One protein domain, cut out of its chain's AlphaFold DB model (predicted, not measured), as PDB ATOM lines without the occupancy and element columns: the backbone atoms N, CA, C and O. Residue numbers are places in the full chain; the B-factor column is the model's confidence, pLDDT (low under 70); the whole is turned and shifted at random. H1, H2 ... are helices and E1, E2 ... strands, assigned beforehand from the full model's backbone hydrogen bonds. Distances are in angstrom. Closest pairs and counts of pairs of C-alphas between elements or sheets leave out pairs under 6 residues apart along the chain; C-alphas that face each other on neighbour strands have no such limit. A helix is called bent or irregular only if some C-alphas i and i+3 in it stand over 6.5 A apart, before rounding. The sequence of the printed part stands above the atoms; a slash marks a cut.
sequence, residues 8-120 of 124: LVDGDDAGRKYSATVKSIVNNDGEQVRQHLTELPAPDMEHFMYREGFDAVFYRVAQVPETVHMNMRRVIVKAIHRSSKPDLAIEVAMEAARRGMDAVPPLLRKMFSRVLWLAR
ATOM      1  N   LEU A   8     158.614 162.760 203.056       98.31
ATOM      2  CA  LEU A   8     158.072 164.045 202.631       98.31
ATOM      3  C   LEU A   8     159.147 164.774 201.820       98.31
ATOM      4  O   LEU A   8     160.282 164.880 202.284       98.31
ATOM      5  N   VAL A   9     158.796 165.278 200.638       98.31
ATOM      6  CA  VAL A   9     159.707 166.067 199.796       98.31
ATOM      7  C   VAL A   9     159.146 167.453 199.494       98.31
ATOM      8  O   VAL A   9     157.938 167.621 199.305       98.31
ATOM      9  N   ASP A  10     160.049 168.427 199.404       97.44
ATOM     10  CA  ASP A  10     159.774 169.750 198.848       97.44
ATOM     11  C   ASP A  10     159.414 169.655 197.351       97.44
ATOM     12  O   ASP A  10     159.705 168.661 196.681       97.44
ATOM     13  N   GLY A  11     158.772 170.687 196.802       96.31
ATOM     14  CA  GLY A  11     158.409 170.743 195.379       96.31
ATOM     15  C   GLY A  11     159.534 171.235 194.462       96.31
ATOM     16  O   GLY A  11     159.288 171.547 193.293       96.31
ATOM     17  N   ASP A  12     160.756 171.345 194.977       96.00
ATOM     18  CA  ASP A  12     161.928 171.809 194.244       96.00
ATOM     19  C   ASP A  12     162.639 170.682 193.462       96.00
ATOM     20  O   ASP A  12     162.184 169.538 193.362       96.00
ATOM     21  N   ASP A  13     163.764 171.014 192.833       96.50
ATOM     22  CA  ASP A  13     164.532 170.078 192.010       96.50
ATOM     23  C   ASP A  13     165.146 168.933 192.826       96.50
ATOM     24  O   ASP A  13     165.295 167.820 192.312       96.50
ATOM     25  N   ALA A  14     165.505 169.189 194.086       95.81
ATOM     26  CA  ALA A  14     166.031 168.168 194.981       95.81
ATOM     27  C   ALA A  14     164.914 167.207 195.403       95.81
ATOM     28  O   ALA A  14     165.087 165.989 195.318       95.81
ATOM     29  N   GLY A  15     163.745 167.737 195.756       97.38
ATOM     30  CA  GLY A  15     162.567 166.952 196.091       97.38
ATOM     31  C   GLY A  15     162.123 166.032 194.957       97.38
ATOM     32  O   GLY A  15     161.856 164.853 195.194       97.38
ATOM     33  N   ARG A  16     162.179 166.494 193.698       97.25
ATOM     34  CA  ARG A  16     161.913 165.631 192.528       97.25
ATOM     35  C   ARG A  16     162.889 164.458 192.408       97.25
ATOM     36  O   ARG A  16     162.470 163.359 192.045       97.25
ATOM     37  N   LYS A  17     164.172 164.652 192.737       97.88
ATOM     38  CA  LYS A  17     165.164 163.559 192.744       97.88
ATOM     39  C   LYS A  17     164.844 162.531 193.829       97.88
ATOM     40  O   LYS A  17     164.799 161.343 193.528       97.88
ATOM     41  N   TYR A  18     164.553 162.975 195.052       97.50
ATOM     42  CA  TYR A  18     164.191 162.070 196.147       97.50
ATOM     43  C   TYR A  18     162.873 161.332 195.885       97.50
ATOM     44  O   TYR A  18     162.784 160.129 196.123       97.50
ATOM     45  N   SER A  19     161.881 162.012 195.312       98.00
ATOM     46  CA  SER A  19     160.630 161.409 194.840       98.00
ATOM     47  C   SER A  19     160.882 160.276 193.843       98.00
ATOM     48  O   SER A  19     160.342 159.179 194.000       98.00
ATOM     49  N   ALA A  20     161.759 160.493 192.855       97.88
ATOM     50  CA  ALA A  20     162.144 159.455 191.900       97.88
ATOM     51  C   ALA A  20     162.856 158.270 192.575       97.88
ATOM     52  O   ALA A  20     162.582 157.118 192.236       97.88
ATOM     53  N   THR A  21     163.722 158.527 193.563       98.00
ATOM     54  CA  THR A  21     164.364 157.467 194.357       98.00
ATOM     55  C   THR A  21     163.331 156.617 195.094       98.00
ATOM     56  O   THR A  21     163.379 155.395 194.997       98.00
ATOM     57  N   VAL A  22     162.367 157.244 195.772       97.62
ATOM     58  CA  VAL A  22     161.293 156.536 196.487       97.62
ATOM     59  C   VAL A  22     160.459 155.696 195.528       97.62
ATOM     60  O   VAL A  22     160.270 154.507 195.773       97.62
ATOM     61  N   LYS A  23     160.031 156.279 194.400       97.94
ATOM     62  CA  LYS A  23     159.273 155.580 193.350       97.94
ATOM     63  C   LYS A  23     160.031 154.362 192.811       97.94
ATOM     64  O   LYS A  23     159.423 153.317 192.614       97.94
ATOM     65  N   SER A  24     161.348 154.471 192.635       97.44
ATOM     66  CA  SER A  24     162.205 153.351 192.228       97.44
ATOM     67  C   SER A  24     162.255 152.236 193.279       97.44
ATOM     68  O   SER A  24     162.067 151.072 192.939       97.44
ATOM     69  N   ILE A  25     162.436 152.583 194.561       96.19
ATOM     70  CA  ILE A  25     162.510 151.613 195.673       96.19
ATOM     71  C   ILE A  25     161.233 150.771 195.773       96.19
ATOM     72  O   ILE A  25     161.307 149.572 196.025       96.19
ATOM     73  N   VAL A  26     160.071 151.384 195.547       95.81
ATOM     74  CA  VAL A  26     158.769 150.704 195.613       95.81
ATOM     75  C   VAL A  26     158.296 150.159 194.259       95.81
ATOM     76  O   VAL A  26     157.111 149.900 194.067       95.81
ATOM     77  N   ASN A  27     159.208 150.001 193.293       95.25
ATOM     78  CA  ASN A  27     158.934 149.461 191.955       95.25
ATOM     79  C   ASN A  27     157.816 150.192 191.184       95.25
ATOM     80  O   ASN A  27     157.115 149.589 190.377       95.25
ATOM     81  N   ASN A  28     157.659 151.499 191.412       93.19
ATOM     82  CA  ASN A  28     156.580 152.334 190.874       93.19
ATOM     83  C   ASN A  28     155.162 151.814 191.180       93.19
ATOM     84  O   ASN A  28     154.211 152.209 190.501       93.19
ATOM     85  N   ASP A  29     154.997 150.974 192.204       96.69
ATOM     86  CA  ASP A  29     153.672 150.546 192.632       96.69
ATOM     87  C   ASP A  29     152.884 151.745 193.182       96.69
ATOM     88  O   ASP A  29     153.312 152.441 194.103       96.69
ATOM     89  N   GLY A  30     151.724 152.024 192.588       93.69
ATOM     90  CA  GLY A  30     150.956 153.228 192.899       93.69
ATOM     91  C   GLY A  30     150.373 153.247 194.315       93.69
ATOM     92  O   GLY A  30     150.095 154.323 194.855       93.69
ATOM     93  N   GLU A  31     150.156 152.090 194.934       93.38
ATOM     94  CA  GLU A  31     149.740 152.023 196.329       93.38
ATOM     95  C   GLU A  31     150.921 152.316 197.249       93.38
ATOM     96  O   GLU A  31     150.839 153.238 198.063       93.38
ATOM     97  N   GLN A  32     152.039 151.632 197.032       94.69
ATOM     98  CA  GLN A  32     153.258 151.790 197.813       94.69
ATOM     99  C   GLN A  32     153.818 153.212 197.710       94.69
ATOM    100  O   GLN A  32     154.174 153.820 198.718       94.69
ATOM    101  N   VAL A  33     153.797 153.828 196.522       96.44
ATOM    102  CA  VAL A  33     154.169 155.244 196.361       96.44
ATOM    103  C   VAL A  33     153.293 156.129 197.244       96.44
ATOM    104  O   VAL A  33     153.806 157.001 197.937       96.44
ATOM    105  N   ARG A  34     151.973 155.912 197.277       93.88
ATOM    106  CA  ARG A  34     151.078 156.714 198.130       93.88
ATOM    107  C   ARG A  34     151.318 156.469 199.616       93.88
ATOM    108  O   ARG A  34     151.101 157.392 200.402       93.88
ATOM    109  N   GLN A  35     151.709 155.258 200.001       94.75
ATOM    110  CA  GLN A  35     152.012 154.901 201.383       94.75
ATOM    111  C   GLN A  35     153.346 155.487 201.847       94.75
ATOM    112  O   GLN A  35     153.413 155.934 202.987       94.75
ATOM    113  N   HIS A  36     154.353 155.575 200.971       96.81
ATOM    114  CA  HIS A  36     155.731 155.945 201.314       96.81
ATOM    115  C   HIS A  36     156.170 157.349 200.867       96.81
ATOM    116  O   HIS A  36     157.260 157.782 201.242       96.81
ATOM    117  N   LEU A  37     155.361 158.077 200.094       98.12
ATOM    118  CA  LEU A  37     155.722 159.395 199.563       98.12
ATOM    119  C   LEU A  37     154.611 160.436 199.750       98.12
ATOM    120  O   LEU A  37     153.443 160.208 199.428       98.12
ATOM    121  N   THR A  38     155.010 161.629 200.181       98.44
ATOM    122  CA  THR A  38     154.222 162.860 200.081       98.44
ATOM    123  C   THR A  38     155.067 163.933 199.399       98.44
ATOM    124  O   THR A  38     156.143 164.279 199.876       98.44
ATOM    125  N   GLU A  39     154.576 164.472 198.285       98.25
ATOM    126  CA  GLU A  39     155.210 165.578 197.554       98.25
ATOM    127  C   GLU A  39     154.454 166.875 197.874       98.25
ATOM    128  O   GLU A  39     153.225 166.920 197.746       98.25
ATOM    129  N   LEU A  40     155.155 167.923 198.318       98.06
ATOM    130  CA  LEU A  40     154.514 169.206 198.604       98.06
ATOM    131  C   LEU A  40     154.050 169.894 197.306       98.06
ATOM    132  O   LEU A  40     154.834 170.040 196.368       98.06
ATOM    133  N   PRO A  41     152.810 170.422 197.244       97.12
ATOM    134  CA  PRO A  41     152.319 171.214 196.114       97.12
ATOM    135  C   PRO A  41     152.798 172.679 196.187       97.12
ATOM    136  O   PRO A  41     152.063 173.624 195.888       97.12
ATOM    137  N   ALA A  42     154.031 172.891 196.641       97.38
ATOM    138  CA  ALA A  42     154.670 174.189 196.805       97.38
ATOM    139  C   ALA A  42     156.194 174.022 196.702       97.38
ATOM    140  O   ALA A  42     156.678 172.912 196.912       97.38
ATOM    141  N   PRO A  43     156.955 175.097 196.414       97.06
ATOM    142  CA  PRO A  43     158.412 175.008 196.319       97.06
ATOM    143  C   PRO A  43     159.065 174.384 197.554       97.06
ATOM    144  O   PRO A  43     159.967 173.575 197.406       97.06
ATOM    145  N   ASP A  44     158.574 174.730 198.744       97.69
ATOM    146  CA  ASP A  44     159.056 174.242 200.034       97.69
ATOM    147  C   ASP A  44     157.937 174.299 201.096       97.69
ATOM    148  O   ASP A  44     156.816 174.770 200.839       97.69
ATOM    149  N   MET A  45     158.252 173.822 202.302       97.88
ATOM    150  CA  MET A  45     157.361 173.844 203.465       97.88
ATOM    151  C   MET A  45     156.876 175.250 203.852       97.88
ATOM    152  O   MET A  45     155.713 175.417 204.215       97.88
ATOM    153  N   GLU A  46     157.721 176.280 203.784       98.31
ATOM    154  CA  GLU A  46     157.330 177.638 204.163       98.31
ATOM    155  C   GLU A  46     156.273 178.211 203.215       98.31
ATOM    156  O   GLU A  46     155.259 178.753 203.663       98.31
ATOM    157  N   HIS A  47     156.467 178.042 201.906       98.38
ATOM    158  CA  HIS A  47     155.484 178.448 200.904       98.38
ATOM    159  C   HIS A  47     154.187 177.648 201.037       98.38
ATOM    160  O   HIS A  47     153.108 178.207 200.830       98.38
ATOM    161  N   PHE A  48     154.282 176.358 201.373       98.50
ATOM    162  CA  PHE A  48     153.115 175.523 201.636       98.50
ATOM    163  C   PHE A  48     152.316 176.061 202.829       98.50
ATOM    164  O   PHE A  48     151.159 176.440 202.666       98.50
ATOM    165  N   MET A  49     152.942 176.197 204.001       98.44
ATOM    166  CA  MET A  49     152.256 176.642 205.219       98.44
ATOM    167  C   MET A  49     151.697 178.061 205.091       98.44
ATOM    168  O   MET A  49     150.582 178.318 205.542       98.44
ATOM    169  N   TYR A  50     152.414 178.972 204.423       98.00
ATOM    170  CA  TYR A  50     151.900 180.314 204.139       98.00
ATOM    171  C   TYR A  50     150.560 180.254 203.386       98.00
ATOM    172  O   TYR A  50     149.617 180.953 203.749       98.00
ATOM    173  N   ARG A  51     150.457 179.413 202.346       97.38
ATOM    174  CA  ARG A  51     149.233 179.264 201.534       97.38
ATOM    175  C   ARG A  51     148.112 178.538 202.268       97.38
ATOM    176  O   ARG A  51     146.949 178.819 202.006       97.38
ATOM    177  N   GLU A  52     148.453 177.663 203.205       97.81
ATOM    178  CA  GLU A  52     147.496 176.946 204.053       97.81
ATOM    179  C   GLU A  52     147.013 177.784 205.258       97.81
ATOM    180  O   GLU A  52     146.554 177.245 206.264       97.81
ATOM    181  N   GLY A  53     147.109 179.116 205.174       96.75
ATOM    182  CA  GLY A  53     146.522 180.046 206.143       96.75
ATOM    183  C   GLY A  53     147.403 180.381 207.347       96.75
ATOM    184  O   GLY A  53     146.898 180.892 208.350       96.75
ATOM    185  N   PHE A  54     148.707 180.096 207.297       98.00
ATOM    186  CA  PHE A  54     149.657 180.507 208.343       98.00
ATOM    187  C   PHE A  54     150.375 181.826 208.036       98.00
ATOM    188  O   PHE A  54     151.252 182.227 208.797       98.00
ATOM    189  N   ASP A  55     150.001 182.531 206.970       96.81
ATOM    190  CA  ASP A  55     150.577 183.805 206.526       96.81
ATOM    191  C   ASP A  55     150.715 184.853 207.646       96.81
ATOM    192  O   ASP A  55     151.771 185.477 207.764       96.81
ATOM    193  N   ALA A  56     149.726 184.973 208.538       96.19
ATOM    194  CA  ALA A  56     149.789 185.882 209.689       96.19
ATOM    195  C   ALA A  56     151.005 185.626 210.611       96.19
ATOM    196  O   ALA A  56     151.577 186.565 211.169       96.19
ATOM    197  N   VAL A  57     151.458 184.369 210.747       97.69
ATOM    198  CA  VAL A  57     152.690 184.032 211.489       97.69
ATOM    199  C   VAL A  57     153.902 184.642 210.793       97.69
ATOM    200  O   VAL A  57     154.721 185.294 211.438       97.69
ATOM    201  N   PHE A  58     153.991 184.499 209.470       97.94
ATOM    202  CA  PHE A  58     155.101 185.040 208.689       97.94
ATOM    203  C   PHE A  58     155.130 186.572 208.732       97.94
ATOM    204  O   PHE A  58     156.205 187.138 208.906       97.94
ATOM    205  N   TYR A  59     153.980 187.253 208.639       97.44
ATOM    206  CA  TYR A  59     153.905 188.716 208.792       97.44
ATOM    207  C   TYR A  59     154.380 189.176 210.173       97.44
ATOM    208  O   TYR A  59     155.218 190.082 210.271       97.44
ATOM    209  N   ARG A  60     153.907 188.507 211.232       96.81
ATOM    210  CA  ARG A  60     154.295 188.792 212.618       96.81
ATOM    211  C   ARG A  60     155.800 188.626 212.826       96.81
ATOM    212  O   ARG A  60     156.459 189.561 213.279       96.81
ATOM    213  N   VAL A  61     156.360 187.481 212.432       97.69
ATOM    214  CA  VAL A  61     157.797 187.183 212.567       97.69
ATOM    215  C   VAL A  61     158.649 188.119 211.697       97.69
ATOM    216  O   VAL A  61     159.674 188.636 212.142       97.69
ATOM    217  N   ALA A  62     158.202 188.429 210.475       97.12
ATOM    218  CA  ALA A  62     158.877 189.376 209.586       97.12
ATOM    219  C   ALA A  62     158.812 190.839 210.075       97.12
ATOM    220  O   ALA A  62     159.496 191.706 209.503       97.12
ATOM    221  N   GLN A  63     158.002 191.127 211.105       95.69
ATOM    222  CA  GLN A  63     157.640 192.473 211.553       95.69
ATOM    223  C   GLN A  63     157.203 193.342 210.366       95.69
ATOM    224  O   GLN A  63     157.764 194.408 210.091       95.69
ATOM    225  N   VAL A  64     156.272 192.812 209.575       91.88
ATOM    226  CA  VAL A  64     155.608 193.529 208.486       91.88
ATOM    227  C   VAL A  64     154.165 193.756 208.932       91.88
ATOM    228  O   VAL A  64     153.505 192.783 209.286       91.88
ATOM    229  N   PRO A  65     153.665 195.002 208.953       89.38
ATOM    230  CA  PRO A  65     152.251 195.242 209.208       89.38
ATOM    231  C   PRO A  65     151.392 194.529 208.160       89.38
ATOM    232  O   PRO A  65     151.705 194.608 206.973       89.38
ATOM    233  N   GLU A  66     150.297 193.889 208.570       79.00
ATOM    234  CA  GLU A  66     149.392 193.167 207.654       79.00
ATOM    235  C   GLU A  66     148.751 194.086 206.595       79.00
ATOM    236  O   GLU A  66     148.352 193.638 205.526       79.00
ATOM    237  N   THR A  67     148.709 195.397 206.849       85.25
ATOM    238  CA  THR A  67     148.247 196.410 205.886       85.25
ATOM    239  C   THR A  67     149.195 196.588 204.695       85.25
ATOM    240  O   THR A  67     148.789 197.081 203.637       85.25
ATOM    241  N   VAL A  68     150.465 196.197 204.838       86.06
ATOM    242  CA  VAL A  68     151.476 196.325 203.788       86.06
ATOM    243  C   VAL A  68     151.400 195.124 202.861       86.06
ATOM    244  O   VAL A  68     151.753 194.007 203.226       86.06
ATOM    245  N   HIS A  69     151.034 195.378 201.609       85.12
ATOM    246  CA  HIS A  69     151.022 194.350 200.581       85.12
ATOM    247  C   HIS A  69     152.459 194.028 200.162       85.12
ATOM    248  O   HIS A  69     153.121 194.807 199.474       85.12
ATOM    249  N   MET A  70     152.954 192.870 200.590       90.81
ATOM    250  CA  MET A  70     154.276 192.366 200.243       90.81
ATOM    251  C   MET A  70     154.153 190.999 199.570       90.81
ATOM    252  O   MET A  70     153.354 190.159 199.971       90.81
ATOM    253  N   ASN A  71     154.964 190.755 198.537       94.19
ATOM    254  CA  ASN A  71     155.003 189.442 197.899       94.19
ATOM    255  C   ASN A  71     155.415 188.358 198.916       94.19
ATOM    256  O   ASN A  71     156.408 188.527 199.627       94.19
ATOM    257  N   MET A  72     154.694 187.233 198.912       95.94
ATOM    258  CA  MET A  72     154.896 186.057 199.770       95.94
ATOM    259  C   MET A  72     156.369 185.673 199.951       95.94
ATOM    260  O   MET A  72     156.838 185.564 201.081       95.94
ATOM    261  N   ARG A  73     157.134 185.544 198.857       97.12
ATOM    262  CA  ARG A  73     158.552 185.149 198.916       97.12
ATOM    263  C   ARG A  73     159.369 186.123 199.762       97.12
ATOM    264  O   ARG A  73     160.250 185.715 200.510       97.12
ATOM    265  N   ARG A  74     159.074 187.422 199.658       97.25
ATOM    266  CA  ARG A  74     159.772 188.466 200.415       97.25
ATOM    267  C   ARG A  74     159.390 188.441 201.895       97.25
ATOM    268  O   ARG A  74     160.272 188.644 202.725       97.25
ATOM    269  N   VAL A  75     158.125 188.160 202.220       97.62
ATOM    270  CA  VAL A  75     157.681 187.976 203.614       97.62
ATOM    271  C   VAL A  75     158.384 186.768 204.235       97.62
ATOM    272  O   VAL A  75     158.994 186.913 205.291       97.62
ATOM    273  N   ILE A  76     158.397 185.621 203.544       98.00
ATOM    274  CA  ILE A  76     159.055 184.387 204.004       98.00
ATOM    275  C   ILE A  76     160.550 184.616 204.245       98.00
ATOM    276  O   ILE A  76     161.043 184.353 205.338       98.00
ATOM    277  N   VAL A  77     161.274 185.174 203.265       98.06
ATOM    278  CA  VAL A  77     162.716 185.451 203.408       98.06
ATOM    279  C   VAL A  77     162.986 186.395 204.581       98.06
ATOM    280  O   VAL A  77     163.930 186.180 205.337       98.06
ATOM    281  N   LYS A  78     162.156 187.428 204.768       97.94
ATOM    282  CA  LYS A  78     162.312 188.376 205.876       97.94
ATOM    283  C   LYS A  78     162.015 187.733 207.234       97.94
ATOM    284  O   LYS A  78     162.716 188.044 208.194       97.94
ATOM    285  N   ALA A  79     161.022 186.847 207.313       98.12
ATOM    286  CA  ALA A  79     160.732 186.074 208.517       98.12
ATOM    287  C   ALA A  79     161.922 185.173 208.878       98.12
ATOM    288  O   ALA A  79     162.468 185.306 209.968       98.12
ATOM    289  N   ILE A  80     162.410 184.367 207.925       98.19
ATOM    290  CA  ILE A  80     163.572 183.486 208.124       98.19
ATOM    291  C   ILE A  80     164.816 184.284 208.524       98.19
ATOM    292  O   ILE A  80     165.538 183.876 209.422       98.19
ATOM    293  N   HIS A  81     165.081 185.432 207.897       98.00
ATOM    294  CA  HIS A  81     166.231 186.262 208.268       98.00
ATOM    295  C   HIS A  81     166.116 186.821 209.696       98.00
ATOM    296  O   HIS A  81     167.128 187.058 210.350       98.00
ATOM    297  N   ARG A  82     164.898 187.079 210.186       97.44
ATOM    298  CA  ARG A  82     164.679 187.621 211.534       97.44
ATOM    299  C   ARG A  82     164.695 186.565 212.630       97.44
ATOM    300  O   ARG A  82     165.174 186.882 213.711       97.44
ATOM    301  N   SER A  83     164.156 185.374 212.378       95.25
ATOM    302  CA  SER A  83     164.024 184.332 213.402       95.25
ATOM    303  C   SER A  83     164.904 183.115 213.177       95.25
ATOM    304  O   SER A  83     165.069 182.372 214.113       95.25
ATOM    305  N   SER A  84     165.487 182.894 211.999       97.44
ATOM    306  CA  SER A  84     165.951 181.583 211.514       97.44
ATOM    307  C   SER A  84     164.815 180.664 211.037       97.44
ATOM    308  O   SER A  84     163.640 180.856 211.362       97.44
ATOM    309  N   LYS A  85     165.173 179.666 210.214       96.81
ATOM    310  CA  LYS A  85     164.241 178.660 209.675       96.81
ATOM    311  C   LYS A  85     163.721 177.701 210.763       96.81
ATOM    312  O   LYS A  85     162.506 177.519 210.812       96.81
ATOM    313  N   PRO A  86     164.564 177.131 211.652       98.19
ATOM    314  CA  PRO A  86     164.077 176.323 212.771       98.19
ATOM    315  C   PRO A  86     163.075 177.061 213.665       98.19
ATOM    316  O   PRO A  86     162.005 176.522 213.937       98.19
ATOM    317  N   ASP A  87     163.360 178.306 214.053       97.94
ATOM    318  CA  ASP A  87     162.461 179.031 214.961       97.94
ATOM    319  C   ASP A  87     161.156 179.442 214.266       97.94
ATOM    320  O   ASP A  87     160.087 179.373 214.868       97.94
ATOM    321  N   LEU A  88     161.198 179.779 212.969       98.44
ATOM    322  CA  LEU A  88     159.979 179.998 212.182       98.44
ATOM    323  C   LEU A  88     159.111 178.731 212.116       98.44
ATOM    324  O   LEU A  88     157.886 178.817 212.207       98.44
ATOM    325  N   ALA A  89     159.726 177.554 211.981       98.12
ATOM    326  CA  ALA A  89     158.996 176.290 212.000       98.12
ATOM    327  C   ALA A  89     158.336 176.035 213.366       98.12
ATOM    328  O   ALA A  89     157.188 175.590 213.411       98.12
ATOM    329  N   ILE A  90     159.021 176.368 214.466       98.38
ATOM    330  CA  ILE A  90     158.460 176.295 215.823       98.38
ATOM    331  C   ILE A  90     157.256 177.236 215.959       98.38
ATOM    332  O   ILE A  90     156.202 176.795 216.408       98.38
ATOM    333  N   GLU A  91     157.363 178.487 215.509       98.38
ATOM    334  CA  GLU A  91     156.258 179.459 215.534       98.38
ATOM    335  C   GLU A  91     155.023 178.965 214.766       98.38
ATOM    336  O   GLU A  91     153.895 179.047 215.258       98.38
ATOM    337  N   VAL A  92     155.223 178.405 213.568       98.31
ATOM    338  CA  VAL A  92     154.136 177.827 212.764       98.31
ATOM    339  C   VAL A  92     153.512 176.619 213.472       98.31
ATOM    340  O   VAL A  92     152.286 176.508 213.525       98.31
ATOM    341  N   ALA A  93     154.325 175.737 214.057       97.88
ATOM    342  CA  ALA A  93     153.842 174.571 214.793       97.88
ATOM    343  C   ALA A  93     153.068 174.960 216.066       97.88
ATOM    344  O   ALA A  93     152.011 174.391 216.342       97.88
ATOM    345  N   MET A  94     153.547 175.957 216.813       98.12
ATOM    346  CA  MET A  94     152.863 176.500 217.990       98.12
ATOM    347  C   MET A  94     151.525 177.134 217.614       98.12
ATOM    348  O   MET A  94     150.520 176.903 218.287       98.12
ATOM    349  N   GLU A  95     151.483 177.889 216.516       98.19
ATOM    350  CA  GLU A  95     150.235 178.459 216.019       98.19
ATOM    351  C   GLU A  95     149.252 177.366 215.577       98.19
ATOM    352  O   GLU A  95     148.060 177.461 215.871       98.19
ATOM    353  N   ALA A  96     149.729 176.300 214.927       97.69
ATOM    354  CA  ALA A  96     148.888 175.164 214.553       97.69
ATOM    355  C   ALA A  96     148.312 174.475 215.799       97.69
ATOM    356  O   ALA A  96     147.112 174.216 215.860       97.69
ATOM    357  N   ALA A  97     149.140 174.255 216.825       97.31
ATOM    358  CA  ALA A  97     148.702 173.695 218.100       97.31
ATOM    359  C   ALA A  97     147.642 174.577 218.781       97.31
ATOM    360  O   ALA A  97     146.633 174.063 219.260       97.31
ATOM    361  N   ARG A  98     147.825 175.903 218.761       98.12
ATOM    362  CA  ARG A  98     146.872 176.874 219.320       98.12
ATOM    363  C   ARG A  98     145.527 176.870 218.585       98.12
ATOM    364  O   ARG A  98     144.489 177.023 219.223       98.12
ATOM    365  N   ARG A  99     145.538 176.734 217.255       97.50
ATOM    366  CA  ARG A  99     144.322 176.686 216.419       97.50
ATOM    367  C   ARG A  99     143.626 175.320 216.439       97.50
ATOM    368  O   ARG A  99     142.459 175.239 216.068       97.50
ATOM    369  N   GLY A 100     144.319 174.272 216.879       96.81
ATOM    370  CA  GLY A 100     143.797 172.913 216.961       96.81
ATOM    371  C   GLY A 100     143.935 172.115 215.661       96.81
ATOM    372  O   GLY A 100     144.459 172.582 214.650       96.81
ATOM    373  N   MET A 101     143.461 170.866 215.696       93.31
ATOM    374  CA  MET A 101     143.674 169.872 214.632       93.31
ATOM    375  C   MET A 101     143.146 170.302 213.258       93.31
ATOM    376  O   MET A 101     143.737 169.945 212.235       93.31
ATOM    377  N   ASP A 102     142.067 171.083 213.222       94.94
ATOM    378  CA  ASP A 102     141.442 171.521 211.971       94.94
ATOM    379  C   ASP A 102     142.335 172.472 211.167       94.94
ATOM    380  O   ASP A 102     142.242 172.497 209.938       94.94
ATOM    381  N   ALA A 103     143.260 173.173 211.835       96.44
ATOM    382  CA  ALA A 103     144.234 174.052 211.195       96.44
ATOM    383  C   ALA A 103     145.413 173.310 210.552       96.44
ATOM    384  O   ALA A 103     146.138 173.898 209.755       96.44
ATOM    385  N   VAL A 104     145.634 172.029 210.876       97.31
ATOM    386  CA  VAL A 104     146.696 171.237 210.239       97.31
ATOM    387  C   VAL A 104     146.293 170.951 208.790       97.31
ATOM    388  O   VAL A 104     145.255 170.319 208.598       97.31
ATOM    389  N   PRO A 105     147.093 171.310 207.772       97.88
ATOM    390  CA  PRO A 105     146.735 171.105 206.370       97.88
ATOM    391  C   PRO A 105     146.289 169.663 206.060       97.88
ATOM    392  O   PRO A 105     146.947 168.711 206.506       97.88
ATOM    393  N   PRO A 106     145.218 169.448 205.266       97.12
ATOM    394  CA  PRO A 106     144.714 168.108 204.956       97.12
ATOM    395  C   PRO A 106     145.777 167.156 204.393       97.12
ATOM    396  O   PRO A 106     145.730 165.956 204.669       97.12
ATOM    397  N   LEU A 107     146.740 167.680 203.623       97.75
ATOM    398  CA  LEU A 107     147.874 166.912 203.104       97.75
ATOM    399  C   LEU A 107     148.711 166.307 204.239       97.75
ATOM    400  O   LEU A 107     148.961 165.102 204.236       97.75
ATOM    401  N   LEU A 108     149.071 167.115 205.241       97.81
ATOM    402  CA  LEU A 108     149.857 166.669 206.391       97.81
ATOM    403  C   LEU A 108     149.054 165.720 207.284       97.81
ATOM    404  O   LEU A 108     149.591 164.711 207.730       97.81
ATOM    405  N   ARG A 109     147.746 165.950 207.476       96.88
ATOM    406  CA  ARG A 109     146.883 164.998 208.207       96.88
ATOM    407  C   ARG A 109     146.862 163.616 207.545       96.88
ATOM    408  O   ARG A 109     146.971 162.598 208.231       96.88
ATOM    409  N   LYS A 110     146.758 163.568 206.211       96.38
ATOM    410  CA  LYS A 110     146.824 162.315 205.438       96.38
ATOM    411  C   LYS A 110     148.204 161.666 205.536       96.38
ATOM    412  O   LYS A 110     148.278 160.460 205.750       96.38
ATOM    413  N   MET A 111     149.275 162.453 205.428       97.44
ATOM    414  CA  MET A 111     150.652 161.982 205.604       97.44
ATOM    415  C   MET A 111     150.847 161.338 206.984       97.44
ATOM    416  O   MET A 111     151.235 160.177 207.058       97.44
ATOM    417  N   PHE A 112     150.497 162.029 208.074       95.94
ATOM    418  CA  PHE A 112     150.608 161.473 209.427       95.94
ATOM    419  C   PHE A 112     149.757 160.213 209.614       95.94
ATOM    420  O   PHE A 112     150.209 159.261 210.244       95.94
ATOM    421  N   SER A 113     148.558 160.162 209.022       94.88
ATOM    422  CA  SER A 113     147.712 158.959 209.056       94.88
ATOM    423  C   SER A 113     148.400 157.752 208.408       94.88
ATOM    424  O   SER A 113     148.314 156.648 208.941       94.88
ATOM    425  N   ARG A 114     149.122 157.957 207.297       94.94
ATOM    426  CA  ARG A 114     149.912 156.907 206.631       94.94
ATOM    427  C   ARG A 114     151.105 156.480 207.469       94.94
ATOM    428  O   ARG A 114     151.299 155.288 207.656       94.94
ATOM    429  N   VAL A 115     151.845 157.433 208.036       95.12
ATOM    430  CA  VAL A 115     152.974 157.142 208.938       95.12
ATOM    431  C   VAL A 115     152.519 156.295 210.127       95.12
ATOM    432  O   VAL A 115     153.157 155.302 210.457       95.12
ATOM    433  N   LEU A 116     151.385 156.639 210.745       94.00
ATOM    434  CA  LEU A 116     150.818 155.864 211.853       94.00
ATOM    435  C   LEU A 116     150.360 154.466 211.431       94.00
ATOM    436  O   LEU A 116     150.405 153.540 212.236       94.00
ATOM    437  N   TRP A 117     149.863 154.320 210.205       91.69
ATOM    438  CA  TRP A 117     149.439 153.032 209.674       91.69
ATOM    439  C   TRP A 117     150.635 152.122 209.377       91.69
ATOM    440  O   TRP A 117     150.647 150.982 209.841       91.69
ATOM    441  N   LEU A 118     151.665 152.667 208.726       92.06
ATOM    442  CA  LEU A 118     152.949 152.014 208.481       92.06
ATOM    443  C   LEU A 118     153.577 151.554 209.804       92.06
ATOM    444  O   LEU A 118     153.788 150.368 210.014       92.06
ATOM    445  N   ALA A 119     153.729 152.455 210.779       90.12
ATOM    446  CA  ALA A 119     154.331 152.147 212.081       90.12
ATOM    447  C   ALA A 119     153.610 151.045 212.887       90.12
ATOM    448  O   ALA A 119     154.163 150.525 213.853       90.12
ATOM    449  N   ARG A 120     152.368 150.697 212.526       88.25
ATOM    450  CA  ARG A 120     151.594 149.616 213.157       88.25
ATOM    451  C   ARG A 120     151.780 148.256 212.479       88.25
ATOM    452  O   ARG A 120     151.103 147.320 212.895       88.25
TER     453      ARG A 120
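What this domain is: This is residues 8 to 120 of the 124 residues of the protein "Predicted ATP-dependent endonuclease of the OLD family" of Cronobacter sakazakii 701 (UniProt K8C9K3). Two helical lobes stand end to end. In one, H1 and H6 lie on either side of the short strand E1, with H2 at the far end; in the other, H4 and H5 pack, crossed, on the second arm of the bent helix H3. The printed part has 113 residues, in chain order H1, H2, E1, H3, H4, H5, H6, and is mostly helix. It is elongated, spanning 49 by 31 by 21 A, and only just loose, close to compact, with a radius of gyration of the C-alphas of 16.0 A.

How they stand to each other: Start at residues 8 to 9, which pair, parallel, with residues 38 to 39 of E1, residues 37 to 39; E1 pairs with no named strand. H1, residues 13 to 25, only just touches H2, residues 30 to 36, with 3 pairs of C-alphas within 8 A; the closest are Lys 23 and Val 33, 5.9 A. H3, residues 45 to 62, was assigned as one helix by its hydrogen bonds but is bent, C-alphas 52 and 55 being 7.9 A apart; its arms, H3a, 45 to 52, and H3b, 55 to 62, stand at a steep tilt of 49 degrees. H4, residues 72 to 83, touches H3b, closest at the C-alphas of Ala 62 and Ala 79, 3.9 A. H5, residues 85 to 99, touches H3b at a steep tilt of 43 degrees, opposite ways; the closest C-alphas are Val 57 and Val 92, 6.5 A. H6, residues 106 to 118, touches H2 with residues 114 to 118 alone, closest at the C-alphas of Gln 35 and Arg 114, 6.0 A. In H1, H2, H3a, H3b, H4, H5 and H6 every O i to N i+4 pair is within hydrogen-bond range.

Where its parts are: Find C-alpha 13 at (164.532, 170.078, 192.010); from there H1 runs 18.9 A. H4 measures 16.5 A and H5 21.1 A. H6 runs 18.4 A to C-alpha 118 at (152.949, 152.014, 208.481).

The domain as a whole: The C-alphas farthest apart, Asn 27 and Thr 67, are 50.1 A apart. The printed part has no cut and no long link, and no printed residue has a pLDDT under 70.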